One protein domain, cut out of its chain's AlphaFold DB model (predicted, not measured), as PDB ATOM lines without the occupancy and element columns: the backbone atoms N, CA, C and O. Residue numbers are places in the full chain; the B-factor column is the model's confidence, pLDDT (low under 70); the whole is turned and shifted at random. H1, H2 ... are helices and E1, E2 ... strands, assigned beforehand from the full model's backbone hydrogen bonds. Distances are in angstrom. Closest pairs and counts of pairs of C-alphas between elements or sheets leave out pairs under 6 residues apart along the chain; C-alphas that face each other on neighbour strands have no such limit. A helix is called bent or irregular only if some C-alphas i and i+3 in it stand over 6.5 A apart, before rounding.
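What this domain is: This is residues 352 to 464 of the 744 residues of an uncharacterized protein of bacterium 2013Arg42i (UniProt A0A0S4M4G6). Two long helices, H2 and H3, cross steeply in the core, a third helix, H1, runs back beside part of H2, and a small twisted sheet made of two strand hairpins sits at the end of this helical body where H1 begins and H2 ends. The long link between H1 and H2 lies at the opposite end, the short H4 follows H3 away from the sheet, and a tail with no named element leaves the body, its residues 452 to 458 sticking out. The printed part has 113 residues with four named helices and four named strands, in the order E1, E2, H1, H2, E3, E4, H3, H4; the sheet order is E1, E2, E3, E4, all antiparallel. The class is mixed, helices and strands, and the whole is compact, with a radius of gyration of the C-alphas of 14.3 A and spans of 44, 34 and 29 A.

Where its parts are: E1 is residues 355 to 358, 9.2 A from first to last C-alpha, and begins with C-alpha 355 at (195.966, 144.527, 257.882). E2, residues 361 to 364, measures 9.7 A. H1 follows directly as residues 365 to 376, 16.8 A long. After residues 377 to 390 comes H2, residues 391 to 406, 21.8 A long, beginning with C-alpha 391 at (201.576, 150.264, 227.744). E3, residues 410 to 412, and E4, residues 415 to 417, measure 6.5 A each. H3 is residues 421 to 436, 22.6 A long. H4, residues 440 to 444, measures 8.0 A and ends with C-alpha 444 at (202.394, 138.883, 230.790); it is neither bent nor irregular, but only just: C-alphas 441 and 444 are 6.5 A apart.

How they stand to each other: E1 and E2 form a hairpin, antiparallel at 137 degrees between their directions, with N 356 and O 363 2.9 A apart, within hydrogen-bond range. E2 and E3 are antiparallel at 137 degrees, with N 411 and O 362 within range at 2.9 A. E3 and E4 form a second hairpin, antiparallel at 147 degrees, with N 410 and O 417 within range at 2.9 A. E1 and E4 are the edge strands, and from edge to edge the strands' lines turn by 110 degrees. H1 only grazes the sheet, with its residues 365 to 368. H1 and H2 form a helical hairpin at a shallow tilt of 22 degrees, opposite ways. They touch through residues 367 to 371 of H1 and 401 to 405 of H2 alone; their closest C-alphas are those of Phe 367 and Leu 404, 7.4 A apart. H2 is not on the sheet. H2 and H3 touch at a steep tilt of 57 degrees, opposite ways, with 15 pairs of C-alphas within 8 A, the closest those of Ala 402 and Ser 428, at 5.3 A. H1 and H3 are close but not clearly touching; their closest C-alphas, of Leu 375 and Met 435, are 7.5 A apart. H3 only just is on the sheet, with 5 pairs of C-alphas within 10 A, and only grazes it, with its residues 423 to 431. H3 and H4 only just touch, with 3 pairs within 8 A, through residues 429 to 433 of H3 alone; the closest C-alphas are those of Lys 429 and His 443, at 6.3 A. H4 is apart from H1 and H2. In H1, H2 and H3 every O i to N i+4 pair is within hydrogen-bond range; in H4 0 of 1 is, and 1 of 2 O i to N i+3 pairs.

The domain as a whole: The two C-alphas farthest apart, of Asn 384 and Glu 414, are 44.4 A apart. The printed part has no cut. The link from H1 to H2, 14 residues, is long; the other links between named elements are tight. Residues 445 to 464 hold no named element, and residues 452 to 458 stand free. The mean pLDDT of the printed part is 83.6; residues 383 to 385, 388 and 450 to 463 are under 70.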
ATOM      1  N   ASN A 352     193.285 142.227 262.008       92.69
ATOM      2  CA  ASN A 352     192.283 142.822 261.122       92.69
ATOM      3  C   ASN A 352     192.201 144.356 261.245       92.69
ATOM      4  O   ASN A 352     191.798 145.026 260.293       92.69
ATOM      5  N   ALA A 353     192.604 144.936 262.380       91.69
ATOM      6  CA  ALA A 353     192.710 146.387 262.544       91.69
ATOM      7  C   ALA A 353     193.895 147.002 261.789       91.69
ATOM      8  O   ALA A 353     193.807 148.129 261.299       91.69
ATOM      9  N   PHE A 354     194.997 146.264 261.641       92.56
ATOM     10  CA  PHE A 354     196.204 146.766 260.977       92.56
ATOM     11  C   PHE A 354     196.373 146.292 259.541       92.56
ATOM     12  O   PHE A 354     197.059 146.965 258.769       92.56
ATOM     13  N   PHE A 355     195.769 145.168 259.171       93.69
ATOM     14  CA  PHE A 355     195.966 144.527 257.882       93.69
ATOM     15  C   PHE A 355     194.636 144.135 257.251       93.69
ATOM     16  O   PHE A 355     193.714 143.685 257.925       93.69
ATOM     17  N   SER A 356     194.571 144.243 255.929       92.56
ATOM     18  CA  SER A 356     193.447 143.760 255.133       92.56
ATOM     19  C   SER A 356     193.913 142.701 254.152       92.56
ATOM     20  O   SER A 356     195.018 142.755 253.609       92.56
ATOM     21  N   ASN A 357     193.037 141.736 253.895       92.75
ATOM     22  CA  ASN A 357     193.303 140.666 252.951       92.75
ATOM     23  C   ASN A 357     193.142 141.154 251.505       92.75
ATOM     24  O   ASN A 357     192.036 141.438 251.047       92.75
ATOM     25  N   VAL A 358     194.250 141.195 250.774       91.88
ATOM     26  CA  VAL A 358     194.330 141.557 249.361       91.88
ATOM     27  C   VAL A 358     194.984 140.393 248.618       91.88
ATOM     28  O   VAL A 358     196.151 140.069 248.833       91.88
ATOM     29  N   HIS A 359     194.212 139.711 247.765       91.81
ATOM     30  CA  HIS A 359     194.656 138.532 246.995       91.81
ATOM     31  C   HIS A 359     195.244 137.385 247.837       91.81
ATOM     32  O   HIS A 359     196.113 136.632 247.388       91.81
ATOM     33  N   GLY A 360     194.740 137.209 249.061       90.06
ATOM     34  CA  GLY A 360     195.208 136.178 249.990       90.06
ATOM     35  C   GLY A 360     196.419 136.587 250.830       90.06
ATOM     36  O   GLY A 360     196.964 135.727 251.520       90.06
ATOM     37  N   ILE A 361     196.840 137.853 250.772       92.62
ATOM     38  CA  ILE A 361     197.915 138.416 251.592       92.62
ATOM     39  C   ILE A 361     197.346 139.505 252.498       92.62
ATOM     40  O   ILE A 361     196.595 140.360 252.044       92.62
ATOM     41  N   LEU A 362     197.730 139.493 253.776       94.88
ATOM     42  CA  LEU A 362     197.368 140.536 254.731       94.88
ATOM     43  C   LEU A 362     198.342 141.712 254.586       94.88
ATOM     44  O   LEU A 362     199.485 141.648 255.039       94.88
ATOM     45  N   ILE A 363     197.898 142.770 253.909       93.75
ATOM     46  CA  ILE A 363     198.690 143.979 253.652       93.75
ATOM     47  C   ILE A 363     198.269 145.077 254.620       93.75
ATOM     48  O   ILE A 363     197.086 145.214 254.921       93.75
ATOM     49  N   SER A 364     199.231 145.875 255.085       93.69
ATOM     50  CA  SER A 364     198.958 146.998 255.987       93.69
ATOM     51  C   SER A 364     197.864 147.946 255.463       93.69
ATOM     52  O   SER A 364     197.876 148.382 254.309       93.69
ATOM     53  N   ASN A 365     196.940 148.331 256.340       91.19
ATOM     54  CA  ASN A 365     195.845 149.254 256.035       91.19
ATOM     55  C   ASN A 365     196.368 150.642 255.631       91.19
ATOM     56  O   ASN A 365     195.776 151.310 254.782       91.19
ATOM     57  N   SER A 366     197.523 151.053 256.164       88.19
ATOM     58  CA  SER A 366     198.204 152.293 255.774       88.19
ATOM     59  C   SER A 366     198.645 152.287 254.305       88.19
ATOM     60  O   SER A 366     198.552 153.315 253.633       88.19
ATOM     61  N   PHE A 367     199.073 151.139 253.772       90.50
ATOM     62  CA  PHE A 367     199.376 150.993 252.351       90.50
ATOM     63  C   PHE A 367     198.121 151.125 251.487       90.50
ATOM     64  O   PHE A 367     198.153 151.856 250.500       90.50
ATOM     65  N   ILE A 368     197.011 150.489 251.873       90.00
ATOM     66  CA  ILE A 368     195.754 150.572 251.107       90.00
ATOM     67  C   ILE A 368     195.268 152.023 251.043       90.00
ATOM     68  O   ILE A 368     194.898 152.496 249.972       90.00
ATOM     69  N   LYS A 369     195.377 152.779 252.145       87.00
ATOM     70  CA  LYS A 369     195.093 154.225 252.148       87.00
ATOM     71  C   LYS A 369     195.977 154.998 251.166       87.00
ATOM     72  O   LYS A 369     195.457 155.768 250.363       87.00
ATOM     73  N   LYS A 370     197.299 154.778 251.189       87.81
ATOM     74  CA  LYS A 370     198.240 155.428 250.252       87.81
ATOM     75  C   LYS A 370     197.916 155.102 248.797       87.81
ATOM     76  O   LYS A 370     197.999 155.975 247.941       87.81
ATOM     77  N   ILE A 371     197.535 153.859 248.533       89.56
ATOM     78  CA  ILE A 371     197.117 153.407 247.214       89.56
ATOM     79  C   ILE A 371     195.810 154.076 246.778       89.56
ATOM     80  O   ILE A 371     195.744 154.555 245.652       89.56
ATOM     81  N   ASN A 372     194.813 154.191 247.653       86.38
ATOM     82  CA  ASN A 372     193.567 154.894 247.337       86.38
ATOM     83  C   ASN A 372     193.809 156.381 247.034       86.38
ATOM     84  O   ASN A 372     193.260 156.909 246.073       86.38
ATOM     85  N   LEU A 373     194.696 157.047 247.781       82.81
ATOM     86  CA  LEU A 373     195.106 158.424 247.475       82.81
ATOM     87  C   LEU A 373     195.822 158.520 246.122       82.81
ATOM     88  O   LEU A 373     195.528 159.402 245.314       82.81
ATOM     89  N   PHE A 374     196.741 157.586 245.857       82.50
ATOM     90  CA  PHE A 374     197.418 157.487 244.569       82.50
ATOM     91  C   PHE A 374     196.417 157.286 243.421       82.50
ATOM     92  O   PHE A 374     196.578 157.894 242.365       82.50
ATOM     93  N   LEU A 375     195.360 156.505 243.631       80.88
ATOM     94  CA  LEU A 375     194.324 156.261 242.629       80.88
ATOM     95  C   LEU A 375     193.507 157.495 242.310       80.88
ATOM     96  O   LEU A 375     193.427 157.871 241.145       80.88
ATOM     97  N   ASN A 376     192.982 158.156 243.339       78.38
ATOM     98  CA  ASN A 376     192.169 159.356 243.167       78.38
ATOM     99  C   ASN A 376     192.954 160.449 242.417       78.38
ATOM    100  O   ASN A 376     192.398 161.181 241.608       78.38
ATOM    101  N   SER A 377     194.281 160.517 242.606       76.88
ATOM    102  CA  SER A 377     195.142 161.455 241.867       76.88
ATOM    103  C   SER A 377     195.367 161.106 240.384       76.88
ATOM    104  O   SER A 377     195.862 161.940 239.625       76.88
ATOM    105  N   ASN A 378     195.039 159.883 239.952       76.44
ATOM    106  CA  ASN A 378     195.270 159.385 238.590       76.44
ATOM    107  C   ASN A 378     193.987 158.918 237.874       76.44
ATOM    108  O   ASN A 378     194.092 158.411 236.757       76.44
ATOM    109  N   GLU A 379     192.803 159.090 238.471       78.19
ATOM    110  CA  GLU A 379     191.515 158.605 237.943       78.19
ATOM    111  C   GLU A 379     191.223 159.144 236.529       78.19
ATOM    112  O   GLU A 379     190.836 158.397 235.633       78.19
ATOM    113  N   ASN A 380     191.570 160.407 236.270       76.06
ATOM    114  CA  ASN A 380     191.289 161.072 234.993       76.06
ATOM    115  C   ASN A 380     192.233 160.688 233.841       76.06
ATOM    116  O   ASN A 380     191.998 161.090 232.704       76.06
ATOM    117  N   LYS A 381     193.308 159.928 234.093       73.75
ATOM    118  CA  LYS A 381     194.324 159.645 233.059       73.75
ATOM    119  C   LYS A 381     193.910 158.579 232.041       73.75
ATOM    120  O   LYS A 381     194.586 158.444 231.030       73.75
ATOM    121  N   PHE A 382     192.841 157.822 232.295       70.12
ATOM    122  CA  PHE A 382     192.476 156.651 231.481       70.12
ATOM    123  C   PHE A 382     191.071 156.695 230.876       70.12
ATOM    124  O   PHE A 382     190.663 155.726 230.244       70.12
ATOM    125  N   ILE A 383     190.330 157.794 231.039       61.59
ATOM    126  CA  ILE A 383     188.897 157.833 230.704       61.59
ATOM    127  C   ILE A 383     188.629 157.738 229.184       61.59
ATOM    128  O   ILE A 383     187.557 157.285 228.808       61.59
ATOM    129  N   ASN A 384     189.596 158.048 228.303       62.69
ATOM    130  CA  ASN A 384     189.340 158.167 226.854       62.69
ATOM    131  C   ASN A 384     190.334 157.452 225.919       62.69
ATOM    132  O   ASN A 384     190.208 157.571 224.702       62.69
ATOM    133  N   GLU A 385     191.329 156.726 226.433       63.25
ATOM    134  CA  GLU A 385     192.408 156.197 225.589       63.25
ATOM    135  C   GLU A 385     192.397 154.668 225.490       63.25
ATOM    136  O   GLU A 385     192.242 153.944 226.474       63.25
ATOM    137  N   GLU A 386     192.602 154.168 224.270       78.19
ATOM    138  CA  GLU A 386     192.718 152.744 223.970       78.19
ATOM    139  C   GLU A 386     193.885 152.137 224.770       78.19
ATOM    140  O   GLU A 386     195.059 152.387 224.484       78.19
ATOM    141  N   LEU A 387     193.559 151.311 225.771       70.25
ATOM    142  CA  LEU A 387     194.490 150.758 226.768       70.25
ATOM    143  C   LEU A 387     195.769 150.136 226.167       70.25
ATOM    144  O   LEU A 387     196.821 150.121 226.808       70.25
ATOM    145  N   GLY A 388     195.686 149.624 224.934       67.69
ATOM    146  CA  GLY A 388     196.809 149.039 224.199       67.69
ATOM    147  C   GLY A 388     197.904 150.037 223.804       67.69
ATOM    148  O   GLY A 388     199.076 149.659 223.805       67.69
ATOM    149  N   LYS A 389     197.559 151.302 223.525       77.12
ATOM    150  CA  LYS A 389     198.517 152.355 223.132       77.12
ATOM    151  C   LYS A 389     199.310 152.906 224.327       77.12
ATOM    152  O   LYS A 389     200.414 153.414 224.157       77.12
ATOM    153  N   ASN A 390     198.814 152.682 225.546       81.56
ATOM    154  CA  ASN A 390     199.352 153.247 226.787       81.56
ATOM    155  C   ASN A 390     200.178 152.278 227.635       81.56
ATOM    156  O   ASN A 390     200.335 152.471 228.843       81.56
ATOM    157  N   LEU A 391     200.759 151.244 227.023       86.56
ATOM    158  CA  LEU A 391     201.576 150.264 227.744       86.56
ATOM    159  C   LEU A 391     202.727 150.920 228.533       86.56
ATOM    160  O   LEU A 391     203.065 150.464 229.623       86.56
ATOM    161  N   ASN A 392     203.302 152.012 228.020       86.94
ATOM    162  CA  ASN A 392     204.353 152.762 228.712       86.94
ATOM    163  C   ASN A 392     203.840 153.444 229.989       86.94
ATOM    164  O   ASN A 392     204.490 153.344 231.026       86.94
ATOM    165  N   LEU A 393     202.657 154.064 229.939       83.75
ATOM    166  CA  LEU A 393     202.025 154.688 231.103       83.75
ATOM    167  C   LEU A 393     201.654 153.638 232.161       83.75
ATOM    168  O   LEU A 393     201.896 153.842 233.348       83.75
ATOM    169  N   LEU A 394     201.129 152.485 231.733       88.81
ATOM    170  CA  LEU A 394     200.832 151.368 232.632       88.81
ATOM    171  C   LEU A 394     202.093 150.807 233.297       88.81
ATOM    172  O   LEU A 394     202.057 150.491 234.482       88.81
ATOM    173  N   ASN A 395     203.211 150.713 232.572       90.31
ATOM    174  CA  ASN A 395     204.489 150.292 233.153       90.31
ATOM    175  C   ASN A 395     205.047 151.334 234.145       90.31
ATOM    176  O   ASN A 395     205.585 150.943 235.179       90.31
ATOM    177  N   ASP A 396     204.890 152.636 233.878       89.06
ATOM    178  CA  ASP A 396     205.277 153.700 234.821       89.06
ATOM    179  C   ASP A 396     204.448 153.639 236.117       89.06
ATOM    180  O   ASP A 396     204.992 153.631 237.225       89.06
ATOM    181  N   LEU A 397     203.123 153.502 235.994       89.56
ATOM    182  CA  LEU A 397     202.235 153.315 237.145       89.56
ATOM    183  C   LEU A 397     202.544 152.027 237.901       89.56
ATOM    184  O   LEU A 397     202.586 152.041 239.130       89.56
ATOM    185  N   LEU A 398     202.807 150.932 237.186       92.94
ATOM    186  CA  LEU A 398     203.214 149.675 237.799       92.94
ATOM    187  C   LEU A 398     204.500 149.850 238.609       92.94
ATOM    188  O   LEU A 398     204.567 149.351 239.728       92.94
ATOM    189  N   GLY A 399     205.486 150.591 238.093       91.56
ATOM    190  CA  GLY A 399     206.714 150.916 238.821       91.56
ATOM    191  C   GLY A 399     206.445 151.709 240.103       91.56
ATOM    192  O   GLY A 399     206.990 151.393 241.163       91.56
ATOM    193  N   LYS A 400     205.535 152.689 240.051       91.75
ATOM    194  CA  LYS A 400     205.106 153.460 241.234       91.75
ATOM    195  C   LYS A 400     204.394 152.582 242.265       91.75
ATOM    196  O   LYS A 400     204.731 152.639 243.449       91.75
ATOM    197  N   ILE A 401     203.471 151.723 241.829       93.19
ATOM    198  CA  ILE A 401     202.781 150.760 242.701       93.19
ATOM    199  C   ILE A 401     203.779 149.752 243.285       93.19
ATOM    200  O   ILE A 401     203.696 149.442 244.469       93.19
ATOM    201  N   ALA A 402     204.746 149.269 242.502       94.56
ATOM    202  CA  ALA A 402     205.807 148.373 242.966       94.56
ATOM    203  C   ALA A 402     206.661 149.010 244.056       94.56
ATOM    204  O   ALA A 402     206.904 148.380 245.084       94.56
ATOM    205  N   ASN A 403     207.031 150.279 243.901       91.50
ATOM    206  CA  ASN A 403     207.739 151.011 244.945       91.50
ATOM    207  C   ASN A 403     206.909 151.131 246.231       91.50
ATOM    208  O   ASN A 403     207.453 150.941 247.317       91.50
ATOM    209  N   LEU A 404     205.598 151.380 246.121       92.56
ATOM    210  CA  LEU A 404     204.697 151.420 247.279       92.56
ATOM    211  C   LEU A 404     204.544 150.047 247.952       92.56
ATOM    212  O   LEU A 404     204.547 149.977 249.179       92.56
ATOM    213  N   VAL A 405     204.420 148.967 247.173       94.31
ATOM    214  CA  VAL A 405     204.318 147.593 247.694       94.31
ATOM    215  C   VAL A 405     205.623 147.176 248.368       94.31
ATOM    216  O   VAL A 405     205.601 146.585 249.439       94.31
ATOM    217  N   ARG A 406     206.776 147.527 247.796       93.81
ATOM    218  CA  ARG A 406     208.085 147.152 248.342       93.81
ATOM    219  C   ARG A 406     208.313 147.686 249.756       93.81
ATOM    220  O   ARG A 406     208.939 147.015 250.572       93.81
ATOM    221  N   VAL A 407     207.831 148.897 250.031       91.75
ATOM    222  CA  VAL A 407     207.968 149.549 251.344       91.75
ATOM    223  C   VAL A 407     206.794 149.259 252.280       91.75
ATOM    224  O   VAL A 407     206.776 149.774 253.399       91.75
ATOM    225  N   SER A 408     205.798 148.482 251.845       92.62
ATOM    226  CA  SER A 408     204.646 148.154 252.676       92.62
ATOM    227  C   SER A 408     204.881 146.897 253.505       92.62
ATOM    228  O   SER A 408     205.515 145.932 253.081       92.62
ATOM    229  N   CYS A 409     204.366 146.925 254.729       94.44
ATOM    230  CA  CYS A 409     204.423 145.793 255.637       94.44
ATOM    231  C   CYS A 409     203.340 144.770 255.276       94.44
ATOM    232  O   CYS A 409     202.173 145.128 255.062       94.44
ATOM    233  N   ILE A 410     203.737 143.500 255.254       94.38
ATOM    234  CA  ILE A 410     202.868 142.338 255.076       94.38
ATOM    235  C   ILE A 410     202.900 141.511 256.354       94.38
ATOM    236  O   ILE A 410     203.969 141.276 256.915       94.38
ATOM    237  N   PHE A 411     201.733 141.041 256.782       94.81
ATOM    238  CA  PHE A 411     201.599 140.104 257.886       94.81
ATOM    239  C   PHE A 411     201.401 138.682 257.352       94.81
ATOM    240  O   PHE A 411     200.491 138.415 256.562       94.81
ATOM    241  N   HIS A 412     202.252 137.740 257.761       93.00
ATOM    242  CA  HIS A 412     202.086 136.333 257.402       93.00
ATOM    243  C   HIS A 412     202.738 135.414 258.435       93.00
ATOM    244  O   HIS A 412     203.938 135.515 258.684       93.00
ATOM    245  N   LYS A 413     201.954 134.458 258.954       89.44
ATOM    246  CA  LYS A 413     202.364 133.525 260.021       89.44
ATOM    247  C   LYS A 413     202.937 134.274 261.231       89.44
ATOM    248  O   LYS A 413     204.086 134.056 261.589       89.44
ATOM    249  N   GLU A 414     202.149 135.198 261.783       90.00
ATOM    250  CA  GLU A 414     202.455 135.950 263.018       90.00
ATOM    251  C   GLU A 414     203.627 136.941 262.944       90.00
ATOM    252  O   GLU A 414     203.869 137.672 263.901       90.00
ATOM    253  N   VAL A 415     204.311 137.034 261.800       88.69
ATOM    254  CA  VAL A 415     205.451 137.933 261.603       88.69
ATOM    255  C   VAL A 415     205.129 138.984 260.546       88.69
ATOM    256  O   VAL A 415     204.537 138.684 259.502       88.69
ATOM    257  N   ILE A 416     205.558 140.218 260.813       93.81
ATOM    258  CA  ILE A 416     205.481 141.343 259.880       93.81
ATOM    259  C   ILE A 416     206.801 141.450 259.114       93.81
ATOM    260  O   ILE A 416     207.871 141.465 259.718       93.81
ATOM    261  N   PHE A 417     206.760 141.544 257.788       93.06
ATOM    262  CA  PHE A 417     207.961 141.707 256.962       93.06
ATOM    263  C   PHE A 417     207.684 142.487 255.674       93.06
ATOM    264  O   PHE A 417     206.535 142.760 255.327       93.06
ATOM    265  N   TYR A 418     208.753 142.839 254.954       93.00
ATOM    266  CA  TYR A 418     208.654 143.419 253.614       93.00
ATOM    267  C   TYR A 418     208.543 142.334 252.538       93.00
ATOM    268  O   TYR A 418     209.268 141.332 252.611       93.00
ATOM    269  N   PRO A 419     207.699 142.522 251.507       93.31
ATOM    270  CA  PRO A 419     207.607 141.570 250.409       93.31
ATOM    271  C   PRO A 419     208.956 141.363 249.711       93.31
ATOM    272  O   PRO A 419     209.737 142.297 249.519       93.31
ATOM    273  N   GLY A 420     209.207 140.125 249.276       93.38
ATOM    274  CA  GLY A 420     210.245 139.835 248.286       93.38
ATOM    275  C   GLY A 420     209.947 140.483 246.927       93.38
ATOM    276  O   GLY A 420     208.856 141.009 246.696       93.38
ATOM    277  N   GLU A 421     210.912 140.458 246.008       92.69
ATOM    278  CA  GLU A 421     210.746 141.086 244.687       92.69
ATOM    279  C   GLU A 421     209.683 140.365 243.851       92.69
ATOM    280  O   GLU A 421     208.885 141.026 243.187       92.69
ATOM    281  N   TYR A 422     209.609 139.030 243.919       93.94
ATOM    282  CA  TYR A 422     208.581 138.289 243.183       93.94
ATOM    283  C   TYR A 422     207.183 138.588 243.736       93.94
ATOM    284  O   TYR A 422     206.243 138.830 242.974       93.94
ATOM    285  N   THR A 423     207.050 138.630 245.063       94.62
ATOM    286  CA  THR A 423     205.800 139.021 245.730       94.62
ATOM    287  C   THR A 423     205.406 140.451 245.369       94.62
ATOM    288  O   THR A 423     204.239 140.693 245.065       94.62
ATOM    289  N   THR A 424     206.372 141.373 245.347       94.81
ATOM    290  CA  THR A 424     206.171 142.779 244.970       94.81
ATOM    291  C   THR A 424     205.653 142.888 243.541       94.81
ATOM    292  O   THR A 424     204.561 143.406 243.339       94.81
ATOM    293  N   ASP A 425     206.368 142.333 242.556       94.88
ATOM    294  CA  ASP A 425     205.977 142.389 241.139       94.88
ATOM    295  C   ASP A 425     204.566 141.831 240.913       94.88
ATOM    296  O   ASP A 425     203.710 142.470 240.289       94.88
ATOM    297  N   LYS A 426     204.296 140.645 241.464       95.19
ATOM    298  CA  LYS A 426     203.024 139.958 241.253       95.19
ATOM    299  C   LYS A 426     201.864 140.680 241.941       95.19
ATOM    300  O   LYS A 426     200.806 140.837 241.332       95.19
ATOM    301  N   LEU A 427     202.056 141.157 243.171       95.25
ATOM    302  CA  LEU A 427     201.036 141.907 243.901       95.25
ATOM    303  C   LEU A 427     200.758 143.268 243.248       95.25
ATOM    304  O   LEU A 427     199.598 143.646 243.118       95.25
ATOM    305  N   SER A 428     201.783 143.975 242.771       95.69
ATOM    306  CA  SER A 428     201.610 145.251 242.067       95.69
ATOM    307  C   SER A 428     200.808 145.103 240.779       95.69
ATOM    308  O   SER A 428     199.943 145.933 240.508       95.69
ATOM    309  N   LYS A 429     201.021 144.018 240.022       95.62
ATOM    310  CA  LYS A 429     200.204 143.692 238.840       95.62
ATOM    311  C   LYS A 429     198.747 143.424 239.208       95.62
ATOM    312  O   LYS A 429     197.851 143.838 238.479       95.62
ATOM    313  N   TYR A 430     198.505 142.740 240.326       95.19
ATOM    314  CA  TYR A 430     197.148 142.431 240.784       95.19
ATOM    315  C   TYR A 430     196.418 143.693 241.233       95.19
ATOM    316  O   TYR A 430     195.289 143.920 240.818       95.19
ATOM    317  N   ILE A 431     197.099 144.543 242.000       94.06
ATOM    318  CA  ILE A 431     196.580 145.834 242.447       94.06
ATOM    319  C   ILE A 431     196.267 146.733 241.245       94.06
ATOM    320  O   ILE A 431     195.153 147.231 241.149       94.06
ATOM    321  N   LEU A 432     197.188 146.877 240.284       92.69
ATOM    322  CA  LEU A 432     196.947 147.657 239.062       92.69
ATOM    323  C   LEU A 432     195.726 147.142 238.278       92.69
ATOM    324  O   LEU A 432     194.949 147.927 237.737       92.69
ATOM    325  N   SER A 433     195.543 145.822 238.229       92.56
ATOM    326  CA  SER A 433     194.375 145.220 237.591       92.56
ATOM    327  C   SER A 433     193.069 145.475 238.331       92.56
ATOM    328  O   SER A 433     192.076 145.762 237.668       92.56
ATOM    329  N   ASP A 434     193.063 145.410 239.662       90.88
ATOM    330  CA  ASP A 434     191.885 145.739 240.476       90.88
ATOM    331  C   ASP A 434     191.468 147.206 240.304       90.88
ATOM    332  O   ASP A 434     190.283 147.522 240.305       90.88
ATOM    333  N   MET A 435     192.449 148.096 240.149       88.38
ATOM    334  CA  MET A 435     192.251 149.541 240.007       88.38
ATOM    335  C   MET A 435     191.603 149.930 238.682       88.38
ATOM    336  O   MET A 435     190.666 150.718 238.652       88.38
ATOM    337  N   TYR A 436     192.125 149.396 237.579       86.81
ATOM    338  CA  TYR A 436     191.759 149.834 236.229       86.81
ATOM    339  C   TYR A 436     190.951 148.781 235.461       86.81
ATOM    340  O   TYR A 436     190.783 148.884 234.249       86.81
ATOM    341  N   GLY A 437     190.496 147.720 236.136       88.12
ATOM    342  CA  GLY A 437     189.764 146.619 235.503       88.12
ATOM    343  C   GLY A 437     190.588 145.849 234.461       88.12
ATOM    344  O   GLY A 437     190.030 145.251 233.541       88.12
ATOM    345  N   ILE A 438     191.922 145.856 234.568       87.19
ATOM    346  CA  ILE A 438     192.801 145.263 233.552       87.19
ATOM    347  C   ILE A 438     192.743 143.739 233.646       87.19
ATOM    348  O   ILE A 438     193.053 143.151 234.684       87.19
ATOM    349  N   SER A 439     192.428 143.075 232.531       88.00
ATOM    350  CA  SER A 439     192.427 141.610 232.455       88.00
ATOM    351  C   SER A 439     193.799 141.021 232.807       88.00
ATOM    352  O   SER A 439     194.832 141.478 232.316       88.00
ATOM    353  N   SER A 440     193.820 139.926 233.571       88.88
ATOM    354  CA  SER A 440     195.051 139.206 233.936       88.88
ATOM    355  C   SER A 440     195.861 138.706 232.734       88.88
ATOM    356  O   SER A 440     197.068 138.486 232.845       88.88
ATOM    357  N   LYS A 441     195.245 138.594 231.547       89.12
ATOM    358  CA  LYS A 441     195.953 138.306 230.288       89.12
ATOM    359  C   LYS A 441     197.037 139.353 229.977       89.12
ATOM    360  O   LYS A 441     198.045 139.015 229.358       89.12
ATOM    361  N   PHE A 442     196.870 140.595 230.441       87.50
ATOM    362  CA  PHE A 442     197.854 141.668 230.276       87.50
ATOM    363  C   PHE A 442     199.030 141.583 231.250       87.50
ATOM    364  O   PHE A 442     200.067 142.181 230.976       87.50
ATOM    365  N   HIS A 443     198.951 140.794 232.329       91.62
ATOM    366  CA  HIS A 443     200.057 140.659 233.294       91.62
ATOM    367  C   HIS A 443     201.353 140.166 232.647       91.62
ATOM    368  O   HIS A 443     202.434 140.527 233.104       91.62
ATOM    369  N   LYS A 444     201.246 139.370 231.574       91.44
ATOM    370  CA  LYS A 444     202.394 138.883 230.790       91.44
ATOM    371  C   LYS A 444     203.017 139.958 229.891       91.44
ATOM    372  O   LYS A 444     204.174 139.823 229.519       91.44
ATOM    373  N   LYS A 445     202.250 140.992 229.518       91.75
ATOM    374  CA  LYS A 445     202.705 142.111 228.673       91.75
ATOM    375  C   LYS A 445     203.350 143.233 229.490       91.75
ATOM    376  O   LYS A 445     204.146 143.996 228.951       91.75
ATOM    377  N   LEU A 446     202.997 143.338 230.771       90.44
ATOM    378  CA  LEU A 446     203.609 144.282 231.701       90.44
ATOM    379  C   LEU A 446     205.044 143.851 231.999       90.44
ATOM    380  O   LEU A 446     205.290 142.708 232.403       90.44
ATOM    381  N   LYS A 447     205.991 144.768 231.792       89.69
ATOM    382  CA  LYS A 447     207.407 144.467 232.006       89.69
ATOM    383  C   LYS A 447     207.650 144.285 233.507       89.69
ATOM    384  O   LYS A 447     207.176 145.109 234.290       89.69
ATOM    385  N   PRO A 448     208.359 143.221 233.929       76.88
ATOM    386  CA  PRO A 448     208.775 143.100 235.314       76.88
ATOM    387  C   PRO A 448     209.650 144.298 235.672       76.88
ATOM    388  O   PRO A 448     210.478 144.742 234.874       76.88
ATOM    389  N   PHE A 449     209.445 144.833 236.868       70.06
ATOM    390  CA  PHE A 449     210.194 145.987 237.337       70.06
ATOM    391  C   PHE A 449     211.629 145.569 237.695       70.06
ATOM    392  O   PHE A 449     211.939 145.234 238.837       70.06
ATOM    393  N   THR A 450     212.520 145.555 236.706       69.88
ATOM    394  CA  THR A 450     213.959 145.356 236.908       69.88
ATOM    395  C   THR A 450     214.590 146.697 237.253       69.88
ATOM    396  O   THR A 450     215.120 147.388 236.386       69.88
ATOM    397  N   GLN A 451     214.481 147.113 238.515       60.88
ATOM    398  CA  GLN A 451     215.237 148.272 238.977       60.88
ATOM    399  C   GLN A 451     216.715 147.887 239.032       60.88
ATOM    400  O   GLN A 451     217.078 146.885 239.656       60.88
ATOM    401  N   ASP A 452     217.551 148.677 238.369       59.31
ATOM    402  CA  ASP A 452     218.999 148.583 238.479       59.31
ATOM    403  C   ASP A 452     219.374 148.745 239.966       59.31
ATOM    404  O   ASP A 452     219.178 149.804 240.567       59.31
ATOM    405  N   ARG A 453     219.804 147.646 240.603       52.47
ATOM    406  CA  ARG A 453     219.964 147.512 242.068       52.47
ATOM    407  C   ARG A 453     221.016 148.460 242.664       52.47
ATOM    408  O   ARG A 453     221.200 148.475 243.878       52.47
ATOM    409  N   SER A 454     221.724 149.219 241.832       47.81
ATOM    410  CA  SER A 454     222.947 149.942 242.184       47.81
ATOM    411  C   SER A 454     222.738 151.325 242.805       47.81
ATOM    412  O   SER A 454     223.697 151.896 243.324       47.81
ATOM    413  N   LYS A 455     221.517 151.875 242.831       50.47
ATOM    414  CA  LYS A 455     221.249 153.133 243.545       50.47
ATOM    415  C   LYS A 455     220.037 152.978 244.453       50.47
ATOM    416  O   LYS A 455     218.925 152.871 243.936       50.47
ATOM    417  N   PRO A 456     220.200 153.005 245.794       45.62
ATOM    418  CA  PRO A 456     219.073 153.283 246.661       45.62
ATOM    419  C   PRO A 456     218.584 154.675 246.270       45.62
ATOM    420  O   PRO A 456     219.187 155.685 246.631       45.62
ATOM    421  N   GLN A 457     217.516 154.732 245.476       46.88
ATOM    422  CA  GLN A 457     216.706 155.930 245.394       46.88
ATOM    423  C   GLN A 457     216.330 156.224 246.841       46.88
ATOM    424  O   GLN A 457     215.527 155.502 247.439       46.88
ATOM    425  N   LYS A 458     216.962 157.254 247.429       47.31
ATOM    426  CA  LYS A 458     216.338 158.018 248.508       47.31
ATOM    427  C   LYS A 458     214.903 158.157 248.047       47.31
ATOM    428  O   LYS A 458     214.694 158.655 246.944       47.31
ATOM    429  N   LEU A 459     213.979 157.581 248.807       43.16
ATOM    430  CA  LEU A 459     212.561 157.607 248.508       43.16
ATOM    431  C   LEU A 459     212.165 159.089 248.555       43.16
ATOM    432  O   LEU A 459     211.782 159.606 249.601       43.16
ATOM    433  N   GLU A 460     212.405 159.802 247.455       45.69
ATOM    434  CA  GLU A 460     211.899 161.131 247.187       45.69
ATOM    435  C   GLU A 460     210.399 160.947 247.322       45.69
ATOM    436  O   GLU A 460     209.778 160.270 246.503       45.69
ATOM    437  N   GLN A 461     209.854 161.406 248.453       49.81
ATOM    438  CA  GLN A 461     208.422 161.474 248.720       49.81
ATOM    439  C   GLN A 461     207.753 161.899 247.426       49.81
ATOM    440  O   GLN A 461     207.950 163.052 247.095       49.81
ATOM    441  N   CYS A 462     207.075 160.992 246.707       50.94
ATOM    442  CA  CYS A 462     206.610 161.161 245.322       50.94
ATOM    443  C   CYS A 462     206.385 162.643 244.978       50.94
ATOM    444  O   CYS A 462     205.323 163.201 245.261       50.94
ATOM    445  N   VAL A 463     207.451 163.311 244.523       66.38
ATOM    446  CA  VAL A 463     207.490 164.771 244.502       66.38
ATOM    447  C   VAL A 463     206.697 165.133 243.266       66.38
ATOM    448  O   VAL A 463     207.125 164.833 242.153       66.38
ATOM    449  N   LEU A 464     205.503 165.696 243.441       81.00
ATOM    450  CA  LEU A 464     204.701 166.132 242.308       81.00
ATOM    451  C   LEU A 464     205.398 167.344 241.681       81.00
ATOM    452  O   LEU A 464     205.286 168.464 242.175       81.00
TER     453      LEU A 464